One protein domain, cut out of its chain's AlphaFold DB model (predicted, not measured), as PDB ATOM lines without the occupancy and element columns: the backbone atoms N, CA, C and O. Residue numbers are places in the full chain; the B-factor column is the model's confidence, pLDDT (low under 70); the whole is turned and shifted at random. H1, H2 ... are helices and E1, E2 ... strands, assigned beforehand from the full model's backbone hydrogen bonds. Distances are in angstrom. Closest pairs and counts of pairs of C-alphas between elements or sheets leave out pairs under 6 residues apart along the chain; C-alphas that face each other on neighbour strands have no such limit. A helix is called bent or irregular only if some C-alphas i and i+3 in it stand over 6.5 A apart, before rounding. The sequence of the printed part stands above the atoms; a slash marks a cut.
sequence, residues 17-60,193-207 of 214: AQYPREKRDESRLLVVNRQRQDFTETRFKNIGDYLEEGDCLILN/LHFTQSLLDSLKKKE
ATOM      1  N   ALA A  17     261.241  51.817 223.368       88.31
ATOM      2  CA  ALA A  17     262.066  50.982 224.232       88.31
ATOM      3  C   ALA A  17     261.309  49.709 224.656       88.31
ATOM      4  O   ALA A  17     260.316  49.769 225.380       88.31
ATOM      5  N   GLN A  18     261.809  48.547 224.230       85.62
ATOM      6  CA  GLN A  18     261.222  47.247 224.578       85.62
ATOM      7  C   GLN A  18     261.601  46.800 225.995       85.62
ATOM      8  O   GLN A  18     260.825  46.130 226.679       85.62
ATOM      9  N   TYR A  19     262.792  47.184 226.450       86.62
ATOM     10  CA  TYR A  19     263.308  46.878 227.779       86.62
ATOM     11  C   TYR A  19     263.823  48.153 228.447       86.62
ATOM     12  O   TYR A  19     264.377  49.020 227.761       86.62
ATOM     13  N   PRO A  20     263.681  48.279 229.776       84.06
ATOM     14  CA  PRO A  20     264.319  49.363 230.501       84.06
ATOM     15  C   PRO A  20     265.843  49.244 230.390       84.06
ATOM     16  O   PRO A  20     266.408  48.150 230.329       84.06
ATOM     17  N   ARG A  21     266.521  50.392 230.403       86.75
ATOM     18  CA  ARG A  21     267.982  50.446 230.459       86.75
ATOM     19  C   ARG A  21     268.473  49.884 231.798       86.75
ATOM     20  O   ARG A  21     267.876  50.173 232.831       86.75
ATOM     21  N   GLU A  22     269.579  49.141 231.791       86.06
ATOM     22  CA  GLU A  22     270.171  48.561 233.010       86.06
ATOM     23  C   GLU A  22     270.544  49.645 234.035       86.06
ATOM     24  O   GLU A  22     270.097  49.615 235.180       86.06
ATOM     25  N   LYS A  23     271.284  50.667 233.587       89.38
ATOM     26  CA  LYS A  23     271.487  51.915 234.335       89.38
ATOM     27  C   LYS A  23     270.348  52.877 234.015       89.38
ATOM     28  O   LYS A  23     270.387  53.597 233.016       89.38
ATOM     29  N   ARG A  24     269.295  52.813 234.825       90.75
ATOM     30  CA  ARG A  24     268.013  53.501 234.601       90.75
ATOM     31  C   ARG A  24     268.136  55.023 234.554       90.75
ATOM     32  O   ARG A  24     267.523  55.656 233.694       90.75
ATOM     33  N   ASP A  25     268.968  55.587 235.415       94.31
ATOM     34  CA  ASP A  25     269.239  57.022 235.536       94.31
ATOM     35  C   ASP A  25     270.153  57.576 234.421       94.31
ATOM     36  O   ASP A  25     270.214  58.784 234.197       94.31
ATOM     37  N   GLU A  26     270.788  56.708 233.630       95.75
ATOM     38  CA  GLU A  26     271.486  57.086 232.392       95.75
ATOM     39  C   GLU A  26     270.525  57.264 231.200       95.75
ATOM     40  O   GLU A  26     270.958  57.488 230.065       95.75
ATOM     41  N   SER A  27     269.211  57.149 231.405       95.38
ATOM     42  CA  SER A  27     268.215  57.487 230.378       95.38
ATOM     43  C   SER A  27     268.321  58.964 229.971       95.38
ATOM     44  O   SER A  27     268.738  59.814 230.761       95.38
ATOM     45  N   ARG A  28     267.970  59.282 228.716       96.25
ATOM     46  CA  ARG A  28     267.873  60.677 228.251       96.25
ATOM     47  C   ARG A  28     266.764  61.394 229.023       96.25
ATOM     48  O   ARG A  28     265.710  60.809 229.249       96.25
ATOM     49  N   LEU A  29     267.005  62.650 229.386       97.06
ATOM     50  CA  LEU A  29     266.011  63.549 229.967       97.06
ATOM     51  C   LEU A  29     265.893  64.775 229.060       97.06
ATOM     52  O   LEU A  29     266.890  65.457 228.824       97.06
ATOM     53  N   LEU A  30     264.692  65.028 228.542       97.31
ATOM     54  CA  LEU A  30     264.365  66.252 227.815       97.31
ATOM     55  C   LEU A  30     263.747  67.241 228.804       97.31
ATOM     56  O   LEU A  30     262.671  66.986 229.340       97.31
ATOM     57  N   VAL A  31     264.427  68.357 229.046       97.00
ATOM     58  CA  VAL A  31     263.941  69.430 229.915       97.00
ATOM     59  C   VAL A  31     263.352  70.520 229.043       97.00
ATOM     60  O   VAL A  31     264.069  71.124 228.252       97.00
ATOM     61  N   VAL A  32     262.052  70.769 229.183       97.00
ATOM     62  CA  VAL A  32     261.326  71.786 228.413       97.00
ATOM     63  C   VAL A  32     261.036  72.983 229.309       97.00
ATOM     64  O   VAL A  32     260.300  72.860 230.291       97.00
ATOM     65  N   ASN A  33     261.567  74.156 228.963       95.81
ATOM     66  CA  ASN A  33     261.224  75.395 229.647       95.81
ATOM     67  C   ASN A  33     260.004  76.031 228.974       95.81
ATOM     68  O   ASN A  33     260.079  76.590 227.880       95.81
ATOM     69  N   ARG A  34     258.857  75.982 229.654       95.69
ATOM     70  CA  ARG A  34     257.586  76.483 229.110       95.69
ATOM     71  C   ARG A  34     257.554  78.002 228.920       95.69
ATOM     72  O   ARG A  34     256.863  78.466 228.021       95.69
ATOM     73  N   GLN A  35     258.260  78.761 229.760       95.75
ATOM     74  CA  GLN A  35     258.279  80.227 229.688       95.75
ATOM     75  C   GLN A  35     259.194  80.713 228.564       95.75
ATOM     76  O   GLN A  35     258.805  81.571 227.780       95.75
ATOM     77  N   ARG A  36     260.395  80.131 228.467       95.88
ATOM     78  CA  ARG A  36     261.382  80.458 227.428       95.88
ATOM     79  C   ARG A  36     261.091  79.799 226.080       95.88
ATOM     80  O   ARG A  36     261.683  80.199 225.088       95.88
ATOM     81  N   GLN A  37     260.192  78.813 226.054       96.25
ATOM     82  CA  GLN A  37     259.872  78.003 224.876       96.25
ATOM     83  C   GLN A  37     261.106  77.334 224.253       96.25
ATOM     84  O   GLN A  37     261.208  77.197 223.037       96.25
ATOM     85  N   ASP A  38     262.036  76.895 225.098       97.25
ATOM     86  CA  ASP A  38     263.219  76.146 224.690       97.25
ATOM     87  C   ASP A  38     263.276  74.778 225.379       97.25
ATOM     88  O   ASP A  38     262.447  74.429 226.230       97.25
ATOM     89  N   PHE A  39     264.239  73.964 224.955       97.38
ATOM     90  CA  PHE A  39     264.504  72.679 225.573       97.38
ATOM     91  C   PHE A  39     265.998  72.387 225.637       97.38
ATOM     92  O   PHE A  39     266.783  72.838 224.805       97.38
ATOM     93  N   THR A  40     266.383  71.605 226.639       97.00
ATOM     94  CA  THR A  40     267.739  71.076 226.808       97.00
ATOM     95  C   THR A  40     267.675  69.565 226.951       97.00
ATOM     96  O   THR A  40     266.776  69.027 227.598       97.00
ATOM     97  N   GLU A  41     268.648  68.864 226.378       97.69
ATOM     98  CA  GLU A  41     268.820  67.434 226.605       97.69
ATOM     99  C   GLU A  41     269.910  67.164 227.644       97.69
ATOM    100  O   GLU A  41     271.002  67.724 227.589       97.69
ATOM    101  N   THR A  42     269.631  66.252 228.568       97.25
ATOM    102  CA  THR A  42     270.566  65.819 229.611       97.25
ATOM    103  C   THR A  42     270.370  64.327 229.921       97.25
ATOM    104  O   THR A  42     269.851  63.552 229.103       97.25
ATOM    105  N   ARG A  43     270.834  63.876 231.086       97.38
ATOM    106  CA  ARG A  43     270.615  62.527 231.621       97.38
ATOM    107  C   ARG A  43     269.726  62.589 232.854       97.38
ATOM    108  O   ARG A  43     269.793  63.554 233.606       97.38
ATOM    109  N   PHE A  44     268.926  61.550 233.080       96.81
ATOM    110  CA  PHE A  44     267.971  61.520 234.189       96.81
ATOM    111  C   PHE A  44     268.644  61.643 235.566       96.81
ATOM    112  O   PHE A  44     268.095  62.279 236.458       96.81
ATOM    113  N   LYS A  45     269.874  61.144 235.726       95.81
ATOM    114  CA  LYS A  45     270.683  61.345 236.942       95.81
ATOM    115  C   LYS A  45     270.908  62.820 237.318       95.81
ATOM    116  O   LYS A  45     271.160  63.103 238.482       95.81
ATOM    117  N   ASN A  46     270.784  63.741 236.359       95.88
ATOM    118  CA  ASN A  46     270.930  65.185 236.563       95.88
ATOM    119  C   ASN A  46     269.591  65.875 236.893       95.88
ATOM    120  O   ASN A  46     269.529  67.097 236.935       95.88
ATOM    121  N   ILE A  47     268.495  65.133 237.114       94.50
ATOM    122  CA  ILE A  47     267.180  65.727 237.423       94.50
ATOM    123  C   ILE A  47     267.228  66.657 238.643       94.50
ATOM    124  O   ILE A  47     266.534  67.667 238.674       94.50
ATOM    125  N   GLY A  48     268.096  66.359 239.613       92.12
ATOM    126  CA  GLY A  48     268.291  67.182 240.806       92.12
ATOM    127  C   GLY A  48     268.978  68.527 240.565       92.12
ATOM    128  O   GLY A  48     269.136  69.269 241.525       92.12
ATOM    129  N   ASP A  49     269.415  68.827 239.340       93.25
ATOM    130  CA  ASP A  49     269.926  70.152 238.957       93.25
ATOM    131  C   ASP A  49     268.789  71.095 238.514       93.25
ATOM    132  O   ASP A  49     269.019  72.280 238.288       93.25
ATOM    133  N   TYR A  50     267.566  70.567 238.391       92.38
ATOM    134  CA  TYR A  50     266.353  71.288 237.985       92.38
ATOM    135  C   TYR A  50     265.307  71.371 239.104       92.38
ATOM    136  O   TYR A  50     264.146  71.662 238.829       92.38
ATOM    137  N   LEU A  51     265.705  71.055 240.335       90.69
ATOM    138  CA  LEU A  51     264.874  71.131 241.531       90.69
ATOM    139  C   LEU A  51     265.495  72.153 242.484       90.69
ATOM    140  O   LEU A  51     266.716  72.160 242.670       90.69
ATOM    141  N   GLU A  52     264.658  72.992 243.077       87.25
ATOM    142  CA  GLU A  52     265.047  74.035 244.023       87.25
ATOM    143  C   GLU A  52     264.692  73.642 245.462       87.25
ATOM    144  O   GLU A  52     263.841  72.787 245.716       87.25
ATOM    145  N   GLU A  53     265.370  74.260 246.430       84.38
ATOM    146  CA  GLU A  53     265.055  74.065 247.844       84.38
ATOM    147  C   GLU A  53     263.579  74.402 248.113       84.38
ATOM    148  O   GLU A  53     263.086  75.460 247.721       84.38
ATOM    149  N   GLY A  54     262.866  73.486 248.771       81.81
ATOM    150  CA  GLY A  54     261.423  73.594 249.003       81.81
ATOM    151  C   GLY A  54     260.544  72.883 247.967       81.81
ATOM    152  O   GLY A  54     259.344  72.735 248.215       81.81
ATOM    153  N   ASP A  55     261.104  72.379 246.861       86.00
ATOM    154  CA  ASP A  55     260.358  71.539 245.920       86.00
ATOM    155  C   ASP A  55     259.927  70.203 246.549       86.00
ATOM    156  O   ASP A  55     260.624  69.596 247.367       86.00
ATOM    157  N   CYS A  56     258.761  69.703 246.124       83.62
ATOM    158  CA  CYS A  56     258.214  68.426 246.581       83.62
ATOM    159  C   CYS A  56     258.100  67.426 245.426       83.62
ATOM    160  O   CYS A  56     257.248  67.553 244.544       83.62
ATOM    161  N   LEU A  57     258.931  66.382 245.462       85.19
ATOM    162  CA  LEU A  57     258.841  65.258 244.535       85.19
ATOM    163  C   LEU A  57     257.871  64.190 245.066       85.19
ATOM    164  O   LEU A  57     258.203  63.411 245.960       85.19
ATOM    165  N   ILE A  58     256.683  64.117 244.463       84.12
ATOM    166  CA  ILE A  58     255.657  63.122 244.796       84.12
ATOM    167  C   ILE A  58     255.868  61.868 243.946       84.12
ATOM    168  O   ILE A  58     255.806  61.910 242.715       84.12
ATOM    169  N   LEU A  59     256.095  60.733 244.605       82.81
ATOM    170  CA  LEU A  59     256.309  59.446 243.951       82.81
ATOM    171  C   LEU A  59     255.120  58.523 244.195       82.81
ATOM    172  O   LEU A  59     254.738  58.283 245.337       82.81
ATOM    173  N   ASN A  60     254.578  57.940 243.125       80.62
ATOM    174  CA  ASN A  60     253.549  56.913 243.252       80.62
ATOM    175  C   ASN A  60     254.164  55.620 243.819       80.62
ATOM    176  O   ASN A  60     254.868  54.895 243.108       80.62
ATOM    177  N   LEU A 193     260.427  54.400 237.087       89.12
ATOM    178  CA  LEU A 193     261.435  53.393 236.750       89.12
ATOM    179  C   LEU A 193     262.812  53.985 236.441       89.12
ATOM    180  O   LEU A 193     263.761  53.211 236.355       89.12
ATOM    181  N   HIS A 194     262.933  55.303 236.254       93.31
ATOM    182  CA  HIS A 194     264.214  55.968 236.011       93.31
ATOM    183  C   HIS A 194     265.001  56.260 237.296       93.31
ATOM    184  O   HIS A 194     266.216  56.451 237.232       93.31
ATOM    185  N   PHE A 195     264.340  56.264 238.458       92.12
ATOM    186  CA  PHE A 195     265.007  56.497 239.734       92.12
ATOM    187  C   PHE A 195     265.854  55.296 240.148       92.12
ATOM    188  O   PHE A 195     265.400  54.149 240.148       92.12
ATOM    189  N   THR A 196     267.088  55.581 240.550       92.56
ATOM    190  CA  THR A 196     267.990  54.648 241.227       92.56
ATOM    191  C   THR A 196     268.062  54.993 242.711       92.56
ATOM    192  O   THR A 196     267.783  56.126 243.108       92.56
ATOM    193  N   GLN A 197     268.450  54.024 243.545       90.75
ATOM    194  CA  GLN A 197     268.609  54.267 244.982       90.75
ATOM    195  C   GLN A 197     269.626  55.389 245.243       90.75
ATOM    196  O   GLN A 197     269.346  56.316 245.996       90.75
ATOM    197  N   SER A 198     270.752  55.373 244.522       91.94
ATOM    198  CA  SER A 198     271.783  56.412 244.592       91.94
ATOM    199  C   SER A 198     271.259  57.805 244.239       91.94
ATOM    200  O   SER A 198     271.637  58.778 244.890       91.94
ATOM    201  N   LEU A 199     270.383  57.917 243.234       92.38
ATOM    202  CA  LEU A 199     269.779  59.195 242.860       92.38
ATOM    203  C   LEU A 199     268.837  59.703 243.955       92.38
ATOM    204  O   LEU A 199     268.929  60.861 244.348       92.38
ATOM    205  N   LEU A 200     267.971  58.841 244.495       90.62
ATOM    206  CA  LEU A 200     267.069  59.223 245.588       90.62
ATOM    207  C   LEU A 200     267.837  59.656 246.839       90.62
ATOM    208  O   LEU A 200     267.468  60.641 247.475       90.62
ATOM    209  N   ASP A 201     268.923  58.961 247.170       89.62
ATOM    210  CA  ASP A 201     269.776  59.314 248.303       89.62
ATOM    211  C   ASP A 201     270.489  60.657 248.075       89.62
ATOM    212  O   ASP A 201     270.622  61.455 249.004       89.62
ATOM    213  N   SER A 202     270.899  60.948 246.836       89.19
ATOM    214  CA  SER A 202     271.436  62.259 246.456       89.19
ATOM    215  C   SER A 202     270.397  63.375 246.590       89.19
ATOM    216  O   SER A 202     270.738  64.461 247.052       89.19
ATOM    217  N   LEU A 203     269.149  63.136 246.181       88.56
ATOM    218  CA  LEU A 203     268.069  64.127 246.266       88.56
ATOM    219  C   LEU A 203     267.673  64.408 247.720       88.56
ATOM    220  O   LEU A 203     267.513  65.567 248.094       88.56
ATOM    221  N   LYS A 204     267.618  63.368 248.564       84.81
ATOM    222  CA  LYS A 204     267.403  63.491 250.017       84.81
ATOM    223  C   LYS A 204     268.443  64.381 250.690       84.81
ATOM    224  O   LYS A 204     268.085  65.228 251.496       84.81
ATOM    225  N   LYS A 205     269.728  64.201 250.360       81.62
ATOM    226  CA  LYS A 205     270.826  64.996 250.942       81.62
ATOM    227  C   LYS A 205     270.760  66.481 250.593       81.62
ATOM    228  O   LYS A 205     271.312  67.283 251.331       81.62
ATOM    229  N   LYS A 206     270.131  66.827 249.470       74.19
ATOM    230  CA  LYS A 206     269.912  68.214 249.049       74.19
ATOM    231  C   LYS A 206     268.624  68.817 249.642       74.19
ATOM    232  O   LYS A 206     268.263  69.913 249.252       74.19
ATOM    233  N   GLU A 207     267.912  68.086 250.508       71.12
ATOM    234  CA  GLU A 207     266.597  68.463 251.064       71.12
ATOM    235  C   GLU A 207     265.499  68.704 250.005       71.12
ATOM    236  O   GLU A 207     264.427  69.217 250.303       71.12
TER     237      GLU A 207
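This is residues 17 to 60 and 193 to 207 of the 214 residues of an uncharacterized protein of Spirochaetes bacterium (UniProt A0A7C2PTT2). A hairpin of two strands, E1 and E2, makes one side of this domain; the short helix H1 comes next, and the helix H2 lies beyond H1, the two helices side by side and running the same way. The turn of the hairpin, residues 33 to 38, sticks out free, while stretches with no named element lead into E1 and run from H1 to a cut in the chain. The printed part has 59 residues, with E1, E2, H1 and H2 in that order along the chain; the two-stranded sheet has the order E1 - E2 and is antiparallel. The class is mixed, helices and strands, though under half of the residues, 27 of 59, are in named elements. The whole is only just loose, close to compact, with a radius of gyration of the C-alphas of 12.7 A and spans of 34 by 28 by 19 A.

Start at C-alpha 17, at (262.066, 50.982, 224.232), and read on to C-alpha 28 at (267.873, 60.677, 228.251), where E1, residues 28 to 33, begins; it is 16.2 A long. After residues 34 to 37 you reach E2, residues 38 to 43, 17.0 A long. H1, residues 44 to 49, follows at once and measures 10.1 A; it is irregular, with C-alphas 45 and 48 lying 7.4 A apart. Past the cut, look for H2, residues 197 to 205, 12.5 A long, ending at C-alpha 205 at (270.826, 64.996, 250.942).

Begin with the hairpin of E1 and E2, antiparallel neighbours at 154 degrees between their directions. Look at N 31 and O 40, 2.8 A apart, and N 42 and O 29, 2.9 A apart, both pairs within hydrogen-bond range. Next compare E1 with H1: their closest C-alphas are those of Leu 29 and Phe 44, at 5.1 A. H1 and H2 are close but not clearly touching, with Gly 48 and Leu 203 giving their closest C-alphas at 6.3 A. The two helices run the same way at a shallow tilt of 2 degrees. H2 is apart from E1 and from E2. In H2 every O i to N i+4 pair is within hydrogen-bond range; in H1 0 of 2 are, beside 2 of 3 O i to N i+3 pairs.

The two C-alphas farthest apart, those of Gln 18 and Gly 54, are 35.9 A from each other. Residues 61 to 192 are cut out, and C-alphas 60 and 193 are 10.8 A apart across the cut, which falls in the link from H1 to H2. The links from E1 to E2 and from E2 to H1 are tight. In the B-factor column of this predicted model, the mean pLDDT of the printed part is 90.7, and no printed residue is under 70.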